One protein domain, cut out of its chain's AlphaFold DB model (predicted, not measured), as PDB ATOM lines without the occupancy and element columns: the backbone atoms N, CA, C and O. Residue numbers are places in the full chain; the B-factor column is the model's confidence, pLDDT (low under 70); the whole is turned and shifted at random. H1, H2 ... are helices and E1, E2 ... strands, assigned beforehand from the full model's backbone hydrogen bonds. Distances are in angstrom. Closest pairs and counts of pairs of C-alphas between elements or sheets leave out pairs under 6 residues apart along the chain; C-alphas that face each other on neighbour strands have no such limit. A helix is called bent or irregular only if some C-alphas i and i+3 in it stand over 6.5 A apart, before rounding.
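This is residues 49 to 61 and 73 to 134 of the 197 residues of the protein "Phage portal protein" of Gluconobacter morbifer G707 (UniProt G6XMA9). One long helix, H3, bent by a shallow angle partway, makes the long axis of an extended rod, with the small strand hairpin E1 and E2 beside its far end. At its beginning sit two short helices: H1 off to one side, and H2, whose residues 73 to 78 stick out on their own; the last residues, 125 to 134, fold back beside H3b. The printed part has 75 residues, with the named elements H1, H2, H3, E1 and E2 in that order, mostly helix, and one antiparallel sheet, E1 - E2. The whole is extended, with a radius of gyration of the C-alphas of 19.4 A and spans of 60 by 25 by 23 A.

Start at the hairpin of E1, residues 117 to 119, and E2, residues 122 to 124. They are antiparallel at 135 degrees, with N 117 and O 124 at 2.8 A and N 122 and O 119 at 3.0 A, within hydrogen-bond range. Next look at H3, residues 81 to 112, assigned as one helix by its hydrogen bonds but bent, with C-alphas 97 and 100 at 6.6 A. Its arms, H3a, residues 81 to 97, and H3b, residues 100 to 112, are near each other at a shallow tilt of 23 degrees. The closest C-alphas of H3b and E1 are those of Ser 110 and Leu 117, 5.4 A apart. At the other end, H1, residues 49 to 56, is close to but not clearly touching H3a, the closest C-alphas being those of Glu 55 and Pro 82, 7.5 A, at a steep tilt of 40 degrees, the same way. H2, residues 73 to 79, is also close but not clearly touching H3a, with C-alphas of Glu 77 and Ile 84 closest at 7.6 A, about perpendicular at 78 degrees. H1 and H2 are apart. Every O i to N i+4 pair is within hydrogen-bond range in H1 and H2, against 12 of 13 in H3a and 7 of 9 in H3b.

Find C-alpha 117 at (127.652, 106.106, 141.885), where E1 begins; E2 ends at C-alpha 124, at (122.575, 107.231, 142.555). From C-alpha 81 at (137.127, 123.320, 177.025), H3a runs 22.8 A to Gly 97, and H3b runs 18.9 A from Leu 100 to Val 112. H1 spans 10.9 A and H2 10.0 A.

The two C-alphas farthest apart are those of Leu 49 and Glu 114, 60.4 A. Residues 62 to 72 are not printed, and C-alphas 61 and 73 stand 17.0 A apart across the cut. Of the links that are printed whole, H2 to H3, H3 to E1 and E1 to E2 are tight. The mean pLDDT of the printed part is 85.3, and residues 61 and 130 are under 70.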
ATOM      1  N   LEU A  49     154.697 119.514 185.998       91.38
ATOM      2  CA  LEU A  49     155.118 119.390 184.600       91.38
ATOM      3  C   LEU A  49     154.010 118.772 183.736       91.38
ATOM      4  O   LEU A  49     153.736 119.248 182.632       91.38
ATOM      5  N   ARG A  50     153.319 117.748 184.251       88.25
ATOM      6  CA  ARG A  50     152.168 117.142 183.575       88.25
ATOM      7  C   ARG A  50     151.041 118.151 183.348       88.25
ATOM      8  O   ARG A  50     150.439 118.115 182.278       88.25
ATOM      9  N   GLN A  51     150.752 119.038 184.303       84.50
ATOM     10  CA  GLN A  51     149.719 120.069 184.123       84.50
ATOM     11  C   GLN A  51     150.075 121.039 183.000       84.50
ATOM     12  O   GLN A  51     149.233 121.306 182.145       84.50
ATOM     13  N   VAL A  52     151.326 121.505 182.959       87.06
ATOM     14  CA  VAL A  52     151.819 122.408 181.906       87.06
ATOM     15  C   VAL A  52     151.730 121.742 180.534       87.06
ATOM     16  O   VAL A  52     151.237 122.339 179.578       87.06
ATOM     17  N   VAL A  53     152.155 120.482 180.426       87.06
ATOM     18  CA  VAL A  53     152.087 119.730 179.166       87.06
ATOM     19  C   VAL A  53     150.637 119.533 178.714       87.06
ATOM     20  O   VAL A  53     150.331 119.744 177.540       87.06
ATOM     21  N   LEU A  54     149.728 119.172 179.624       83.00
ATOM     22  CA  LEU A  54     148.304 119.028 179.302       83.00
ATOM     23  C   LEU A  54     147.674 120.354 178.869       83.00
ATOM     24  O   LEU A  54     146.797 120.345 178.011       83.00
ATOM     25  N   GLU A  55     148.134 121.486 179.399       80.50
ATOM     26  CA  GLU A  55     147.701 122.809 178.950       80.50
ATOM     27  C   GLU A  55     148.091 123.078 177.495       80.50
ATOM     28  O   GLU A  55     147.241 123.435 176.683       80.50
ATOM     29  N   GLN A  56     149.355 122.837 177.143       82.75
ATOM     30  CA  GLN A  56     149.871 123.089 175.795       82.75
ATOM     31  C   GLN A  56     149.260 122.146 174.751       82.75
ATOM     32  O   GLN A  56     148.918 122.555 173.639       82.75
ATOM     33  N   LEU A  57     149.080 120.876 175.115       82.94
ATOM     34  CA  LEU A  57     148.512 119.859 174.231       82.94
ATOM     35  C   LEU A  57     146.983 119.897 174.164       82.94
ATOM     36  O   LEU A  57     146.400 119.086 173.447       82.94
ATOM     37  N   HIS A  58     146.333 120.824 174.879       80.31
ATOM     38  CA  HIS A  58     144.876 120.883 174.997       80.31
ATOM     39  C   HIS A  58     144.265 119.575 175.543       80.31
ATOM     40  O   HIS A  58     143.166 119.173 175.163       80.31
ATOM     41  N   GLY A  59     144.993 118.886 176.424       74.44
ATOM     42  CA  GLY A  59     144.577 117.629 177.038       74.44
ATOM     43  C   GLY A  59     143.510 117.810 178.120       74.44
ATOM     44  O   GLY A  59     143.249 118.913 178.602       74.44
ATOM     45  N   ASN A  60     142.890 116.700 178.536       74.06
ATOM     46  CA  ASN A  60     141.917 116.731 179.627       74.06
ATOM     47  C   ASN A  60     142.609 117.030 180.967       74.06
ATOM     48  O   ASN A  60     143.460 116.258 181.414       74.06
ATOM     49  N   ARG A  61     142.196 118.117 181.624       69.94
ATOM     50  CA  ARG A  61     142.667 118.509 182.963       69.94
ATOM     51  C   ARG A  61     141.751 118.041 184.089       69.94
ATOM     52  O   ARG A  61     142.062 118.269 185.257       69.94
ATOM     53  N   GLY A  73     125.277 119.577 181.135       78.50
ATOM     54  CA  GLY A  73     125.996 119.521 179.857       78.50
ATOM     55  C   GLY A  73     126.944 120.710 179.709       78.50
ATOM     56  O   GLY A  73     128.107 120.551 179.333       78.50
ATOM     57  N   LYS A  74     126.496 121.896 180.141       79.56
ATOM     58  CA  LYS A  74     127.320 123.107 180.107       79.56
ATOM     59  C   LYS A  74     128.519 123.072 181.055       79.56
ATOM     60  O   LYS A  74     129.586 123.576 180.707       79.56
ATOM     61  N   ALA A  75     128.368 122.485 182.239       81.44
ATOM     62  CA  ALA A  75     129.478 122.319 183.173       81.44
ATOM     63  C   ALA A  75     130.540 121.364 182.610       81.44
ATOM     64  O   ALA A  75     131.732 121.667 182.675       81.44
ATOM     65  N   MET A  76     130.120 120.271 181.966       81.88
ATOM     66  CA  MET A  76     131.039 119.361 181.276       81.88
ATOM     67  C   MET A  76     131.756 120.035 180.098       81.88
ATOM     68  O   MET A  76     132.958 119.834 179.932       81.88
ATOM     69  N   GLU A  77     131.073 120.894 179.329       85.19
ATOM     70  CA  GLU A  77     131.726 121.704 178.287       85.19
ATOM     71  C   GLU A  77     132.847 122.572 178.862       85.19
ATOM     72  O   GLU A  77     133.962 122.550 178.345       85.19
ATOM     73  N   MET A  78     132.585 123.292 179.958       84.25
ATOM     74  CA  MET A  78     133.595 124.145 180.593       84.25
ATOM     75  C   MET A  78     134.790 123.335 181.110       84.25
ATOM     76  O   MET A  78     135.934 123.764 180.964       84.25
ATOM     77  N   MET A  79     134.551 122.143 181.662       82.62
ATOM     78  CA  MET A  79     135.619 121.244 182.110       82.62
ATOM     79  C   MET A  79     136.468 120.705 180.952       82.62
ATOM     80  O   MET A  79     137.682 120.550 181.089       82.62
ATOM     81  N   CYS A  80     135.842 120.425 179.810       86.19
ATOM     82  CA  CYS A  80     136.492 119.866 178.627       86.19
ATOM     83  C   CYS A  80     136.890 120.925 177.587       86.19
ATOM     84  O   CYS A  80     137.245 120.567 176.463       86.19
ATOM     85  N   GLN A  81     136.886 122.211 177.949       86.12
ATOM     86  CA  GLN A  81     137.127 123.320 177.025       86.12
ATOM     87  C   GLN A  81     138.427 123.193 176.205       86.12
ATOM     88  O   GLN A  81     138.371 123.430 174.995       86.12
ATOM     89  N   PRO A  82     139.578 122.769 176.775       84.62
ATOM     90  CA  PRO A  82     140.791 122.578 175.981       84.62
ATOM     91  C   PRO A  82     140.606 121.523 174.880       84.62
ATOM     92  O   PRO A  82     140.898 121.787 173.714       84.62
ATOM     93  N   LEU A  83     140.026 120.364 175.211       86.44
ATOM     94  CA  LEU A  83     139.754 119.300 174.238       86.44
ATOM     95  C   LEU A  83     138.754 119.733 173.164       86.44
ATOM     96  O   LEU A  83     138.897 119.365 171.996       86.44
ATOM     97  N   ILE A  84     137.750 120.523 173.549       90.06
ATOM     98  CA  ILE A  84     136.789 121.110 172.615       90.06
ATOM     99  C   ILE A  84     137.517 122.010 171.614       90.06
ATOM    100  O   ILE A  84     137.292 121.866 170.417       90.06
ATOM    101  N   TRP A  85     138.438 122.869 172.059       88.94
ATOM    102  CA  TRP A  85     139.233 123.711 171.156       88.94
ATOM    103  C   TRP A  85     140.109 122.910 170.203       88.94
ATOM    104  O   TRP A  85     140.173 123.233 169.016       88.94
ATOM    105  N   LEU A  86     140.772 121.858 170.693       89.75
ATOM    106  CA  LEU A  86     141.530 120.961 169.826       89.75
ATOM    107  C   LEU A  86     140.613 120.366 168.759       89.75
ATOM    108  O   LEU A  86     140.897 120.457 167.568       89.75
ATOM    109  N   THR A  87     139.489 119.800 169.185       91.25
ATOM    110  CA  THR A  87     138.568 119.115 168.280       91.25
ATOM    111  C   THR A  87     137.899 120.084 167.308       91.25
ATOM    112  O   THR A  87     137.656 119.708 166.168       91.25
ATOM    113  N   ASP A  88     137.657 121.338 167.684       91.06
ATOM    114  CA  ASP A  88     137.137 122.367 166.779       91.06
ATOM    115  C   ASP A  88     138.132 122.697 165.653       91.06
ATOM    116  O   ASP A  88     137.766 122.723 164.475       91.06
ATOM    117  N   ARG A  89     139.432 122.792 165.970       90.56
ATOM    118  CA  ARG A  89     140.487 122.902 164.943       90.56
ATOM    119  C   ARG A  89     140.508 121.686 164.020       90.56
ATOM    120  O   ARG A  89     140.710 121.838 162.812       90.56
ATOM    121  N   LEU A  90     140.281 120.489 164.564       91.50
ATOM    122  CA  LEU A  90     140.180 119.263 163.768       91.50
ATOM    123  C   LEU A  90     138.925 119.261 162.887       91.50
ATOM    124  O   LEU A  90     139.015 118.901 161.717       91.50
ATOM    125  N   ARG A  91     137.772 119.705 163.399       92.88
ATOM    126  CA  ARG A  91     136.523 119.850 162.632       92.88
ATOM    127  C   ARG A  91     136.700 120.816 161.471       92.88
ATOM    128  O   ARG A  91     136.229 120.527 160.375       92.88
ATOM    129  N   HIS A  92     137.421 121.914 161.672       90.31
ATOM    130  CA  HIS A  92     137.739 122.836 160.589       90.31
ATOM    131  C   HIS A  92     138.683 122.199 159.557       90.31
ATOM    132  O   HIS A  92     138.371 122.150 158.368       90.31
ATOM    133  N   SER A  93     139.810 121.645 160.012       91.44
ATOM    134  CA  SER A  93     140.855 121.116 159.125       91.44
ATOM    135  C   SER A  93     140.386 119.888 158.339       91.44
ATOM    136  O   SER A  93     140.505 119.836 157.117       91.44
ATOM    137  N   TYR A  94     139.820 118.900 159.033       93.12
ATOM    138  CA  TYR A  94     139.391 117.639 158.434       93.12
ATOM    139  C   TYR A  94     137.960 117.675 157.920       93.12
ATOM    140  O   TYR A  94     137.670 117.000 156.939       93.12
ATOM    141  N   GLY A  95     137.064 118.431 158.550       91.06
ATOM    142  CA  GLY A  95     135.677 118.533 158.107       91.06
ATOM    143  C   GLY A  95     135.545 119.435 156.886       91.06
ATOM    144  O   GLY A  95     135.281 118.956 155.782       91.06
ATOM    145  N   GLU A  96     135.749 120.736 157.084       85.62
ATOM    146  CA  GLU A  96     135.569 121.732 156.022       85.62
ATOM    147  C   GLU A  96     136.644 121.606 154.935       85.62
ATOM    148  O   GLU A  96     136.326 121.600 153.744       85.62
ATOM    149  N   GLY A  97     137.911 121.453 155.333       84.44
ATOM    150  CA  GLY A  97     139.035 121.345 154.399       84.44
ATOM    151  C   GLY A  97     139.154 119.985 153.699       84.44
ATOM    152  O   GLY A  97     139.510 119.928 152.524       84.44
ATOM    153  N   GLY A  98     138.851 118.891 154.400       89.38
ATOM    154  CA  GLY A  98     139.036 117.529 153.890       89.38
ATOM    155  C   GLY A  98     137.744 116.888 153.392       89.38
ATOM    156  O   GLY A  98     137.543 116.670 152.196       89.38
ATOM    157  N   LEU A  99     136.853 116.564 154.323       90.88
ATOM    158  CA  LEU A  99     135.684 115.727 154.093       90.88
ATOM    159  C   LEU A  99     134.700 116.364 153.103       90.88
ATOM    160  O   LEU A  99     134.234 115.691 152.183       90.88
ATOM    161  N   LEU A 100     134.425 117.666 153.225       90.88
ATOM    162  CA  LEU A 100     133.569 118.365 152.262       90.88
ATOM    163  C   LEU A 100     134.169 118.406 150.858       90.88
ATOM    164  O   LEU A 100     133.420 118.326 149.883       90.88
ATOM    165  N   ALA A 101     135.493 118.505 150.728       89.31
ATOM    166  CA  ALA A 101     136.145 118.457 149.425       89.31
ATOM    167  C   ALA A 101     135.925 117.091 148.752       89.31
ATOM    168  O   ALA A 101     135.566 117.036 147.573       89.31
ATOM    169  N   VAL A 102     136.036 116.000 149.517       90.56
ATOM    170  CA  VAL A 102     135.760 114.636 149.039       90.56
ATOM    171  C   VAL A 102     134.286 114.466 148.661       90.56
ATOM    172  O   VAL A 102     133.996 113.965 147.576       90.56
ATOM    173  N   TYR A 103     133.344 114.936 149.483       89.31
ATOM    174  CA  TYR A 103     131.918 114.858 149.146       89.31
ATOM    175  C   TYR A 103     131.569 115.652 147.886       89.31
ATOM    176  O   TYR A 103     130.866 115.149 147.011       89.31
ATOM    177  N   ARG A 104     132.111 116.862 147.732       88.81
ATOM    178  CA  ARG A 104     131.926 117.670 146.516       88.81
ATOM    179  C   ARG A 104     132.500 116.981 145.282       88.81
ATOM    180  O   ARG A 104     131.888 117.051 144.217       88.81
ATOM    181  N   MET A 105     133.641 116.306 145.418       89.25
ATOM    182  CA  MET A 105     134.219 115.495 144.348       89.25
ATOM    183  C   MET A 105     133.298 114.330 143.978       89.25
ATOM    184  O   MET A 105     133.020 114.144 142.797       89.25
ATOM    185  N   ALA A 106     132.765 113.606 144.966       88.31
ATOM    186  CA  ALA A 106     131.819 112.517 144.737       88.31
ATOM    187  C   ALA A 106     130.549 113.000 144.017       88.31
ATOM    188  O   ALA A 106     130.124 112.375 143.047       88.31
ATOM    189  N   CYS A 107     129.986 114.150 144.405       88.88
ATOM    190  CA  CYS A 107     128.837 114.732 143.707       88.88
ATOM    191  C   CYS A 107     129.151 115.025 142.236       88.88
ATOM    192  O   CYS A 107     128.411 114.591 141.358       88.88
ATOM    193  N   ARG A 108     130.285 115.676 141.945       87.25
ATOM    194  CA  ARG A 108     130.709 115.938 140.558       87.25
ATOM    195  C   ARG A 108     130.923 114.649 139.772       87.25
ATOM    196  O   ARG A 108     130.509 114.555 138.623       87.25
ATOM    197  N   PHE A 109     131.541 113.652 140.396       88.06
ATOM    198  CA  PHE A 109     131.813 112.368 139.762       88.06
ATOM    199  C   PHE A 109     130.522 111.593 139.453       88.06
ATOM    200  O   PHE A 109     130.428 110.953 138.409       88.06
ATOM    201  N   SER A 110     129.486 111.734 140.288       89.44
ATOM    202  CA  SER A 110     128.167 111.130 140.049       89.44
ATOM    203  C   SER A 110     127.466 111.629 138.783       89.44
ATOM    204  O   SER A 110     126.673 110.884 138.212       89.44
ATOM    205  N   CYS A 111     127.770 112.852 138.335       86.06
ATOM    206  CA  CYS A 111     127.210 113.439 137.115       86.06
ATOM    207  C   CYS A 111     127.911 112.946 135.841       86.06
ATOM    208  O   CYS A 111     127.331 112.982 134.762       86.06
ATOM    209  N   VAL A 112     129.170 112.508 135.951       87.44
ATOM    210  CA  VAL A 112     129.981 112.081 134.797       87.44
ATOM    211  C   VAL A 112     129.763 110.602 134.472       87.44
ATOM    212  O   VAL A 112     129.870 110.198 133.318       87.44
ATOM    213  N   LEU A 113     129.452 109.779 135.475       86.69
ATOM    214  CA  LEU A 113     129.225 108.350 135.286       86.69
ATOM    215  C   LEU A 113     127.847 108.071 134.673       86.69
ATOM    216  O   LEU A 113     126.822 108.523 135.181       86.69
ATOM    217  N   GLU A 114     127.815 107.239 133.630       83.50
ATOM    218  CA  GLU A 114     126.591 106.886 132.897       83.50
ATOM    219  C   GLU A 114     125.502 106.313 133.822       83.50
ATOM    220  O   GLU A 114     124.363 106.790 133.808       83.50
ATOM    221  N   ASN A 115     125.904 105.390 134.706       83.75
ATOM    222  CA  ASN A 115     125.054 104.723 135.699       83.75
ATOM    223  C   ASN A 115     125.110 105.367 137.104       83.75
ATOM    224  O   ASN A 115     124.532 104.828 138.049       83.75
ATOM    225  N   GLY A 116     125.808 106.497 137.264       85.56
ATOM    226  CA  GLY A 116     126.017 107.152 138.559       85.56
ATOM    227  C   GLY A 116     126.952 106.393 139.513       85.56
ATOM    228  O   GLY A 116     127.758 105.555 139.105       85.56
ATOM    229  N   LEU A 117     126.861 106.707 140.808       86.06
ATOM    230  CA  LEU A 117     127.652 106.106 141.885       86.06
ATOM    231  C   LEU A 117     126.859 105.061 142.661       86.06
ATOM    232  O   LEU A 117     125.695 105.261 142.994       86.06
ATOM    233  N   ARG A 118     127.519 103.964 143.037       87.50
ATOM    234  CA  ARG A 118     126.924 102.959 143.920       87.50
ATOM    235  C   ARG A 118     127.134 103.352 145.384       87.50
ATOM    236  O   ARG A 118     128.236 103.225 145.907       87.50
ATOM    237  N   LEU A 119     126.069 103.790 146.050       84.75
ATOM    238  CA  LEU A 119     126.047 104.188 147.459       84.75
ATOM    239  C   LEU A 119     125.097 103.272 148.238       84.75
ATOM    240  O   LEU A 119     123.919 103.164 147.901       84.75
ATOM    241  N   GLY A 120     125.598 102.571 149.261       82.75
ATOM    242  CA  GLY A 120     124.763 101.696 150.100       82.75
ATOM    243  C   GLY A 120     123.993 100.623 149.314       82.75
ATOM    244  O   GLY A 120     122.860 100.297 149.651       82.75
ATOM    245  N   GLY A 121     124.572 100.122 148.216       86.12
ATOM    246  CA  GLY A 121     123.938  99.131 147.340       86.12
ATOM    247  C   GLY A 121     122.978  99.695 146.286       86.12
ATOM    248  O   GLY A 121     122.567  98.937 145.413       86.12
ATOM    249  N   ARG A 122     122.672 100.999 146.299       86.31
ATOM    250  CA  ARG A 122     121.828 101.672 145.297       86.31
ATOM    251  C   ARG A 122     122.678 102.501 144.337       86.31
ATOM    252  O   ARG A 122     123.668 103.095 144.752       86.31
ATOM    253  N   LEU A 123     122.298 102.535 143.062       87.12
ATOM    254  CA  LEU A 123     122.900 103.443 142.084       87.12
ATOM    255  C   LEU A 123     122.222 104.809 142.196       87.12
ATOM    256  O   LEU A 123     120.998 104.902 142.131       87.12
ATOM    257  N   VAL A 124     123.022 105.848 142.407       85.00
ATOM    258  CA  VAL A 124     122.575 107.231 142.555       85.00
ATOM    259  C   VAL A 124     123.331 108.084 141.548       85.00
ATOM    260  O   VAL A 124     124.561 108.155 141.574       85.00
ATOM    261  N   LYS A 125     122.582 108.723 140.656       86.00
ATOM    262  CA  LYS A 125     123.098 109.637 139.637       86.00
ATOM    263  C   LYS A 125     122.714 111.070 139.990       86.00
ATOM    264  O   LYS A 125     121.749 111.276 140.725       86.00
ATOM    265  N   ASP A 126     123.479 112.025 139.472       84.69
ATOM    266  CA  ASP A 126     123.177 113.456 139.546       84.69
ATOM    267  C   ASP A 126     122.956 113.945 140.980       84.69
ATOM    268  O   ASP A 126     121.990 114.647 141.292       84.69
ATOM    269  N   LEU A 127     123.871 113.565 141.879       84.56
ATOM    270  CA  LEU A 127     123.843 114.083 143.239       84.56
ATOM    271  C   LEU A 127     123.926 115.613 143.191       84.56
ATOM    272  O   LEU A 127     124.834 116.160 142.553       84.56
ATOM    273  N   PRO A 128     123.022 116.314 143.892       77.88
ATOM    274  CA  PRO A 128     122.950 117.758 143.813       77.88
ATOM    275  C   PRO A 128     124.256 118.371 144.314       77.88
ATOM    276  O   PRO A 128     124.661 118.186 145.462       77.88
ATOM    277  N   TYR A 129     124.904 119.154 143.452       70.81
ATOM    278  CA  TYR A 129     126.019 120.011 143.835       70.81
ATOM    279  C   TYR A 129     125.469 121.245 144.567       70.81
ATOM    280  O   TYR A 129     125.459 122.361 144.052       70.81
ATOM    281  N   CYS A 130     124.919 121.045 145.762       67.88
ATOM    282  CA  CYS A 130     124.472 122.137 146.617       67.88
ATOM    283  C   CYS A 130     125.626 122.648 147.492       67.88
ATOM    284  O   CYS A 130     126.681 122.013 147.614       67.88
ATOM    285  N   ARG A 131     125.438 123.819 148.118       70.56
ATOM    286  CA  ARG A 131     126.326 124.288 149.192       70.56
ATOM    287  C   ARG A 131     126.200 123.332 150.382       70.56
ATOM    288  O   ARG A 131     125.397 123.552 151.278       70.56
ATOM    289  N   MET A 132     126.979 122.257 150.357       82.19
ATOM    290  CA  MET A 132     127.111 121.328 151.472       82.19
ATOM    291  C   MET A 132     127.923 121.987 152.587       82.19
ATOM    292  O   MET A 132     128.997 122.540 152.317       82.19
ATOM    293  N   GLY A 133     127.407 121.890 153.809       84.88
ATOM    294  CA  GLY A 133     128.089 122.242 155.051       84.88
ATOM    295  C   GLY A 133     127.956 121.097 156.050       84.88
ATOM    296  O   GLY A 133     126.985 120.337 156.001       84.88
ATOM    297  N   LEU A 134     128.939 120.951 156.934       86.81
ATOM    298  CA  LEU A 134     128.888 119.944 157.988       86.81
ATOM    299  C   LEU A 134     128.181 120.518 159.211       86.81
ATOM    300  O   LEU A 134     128.508 121.602 159.690       86.81
TER     301      LEU A 134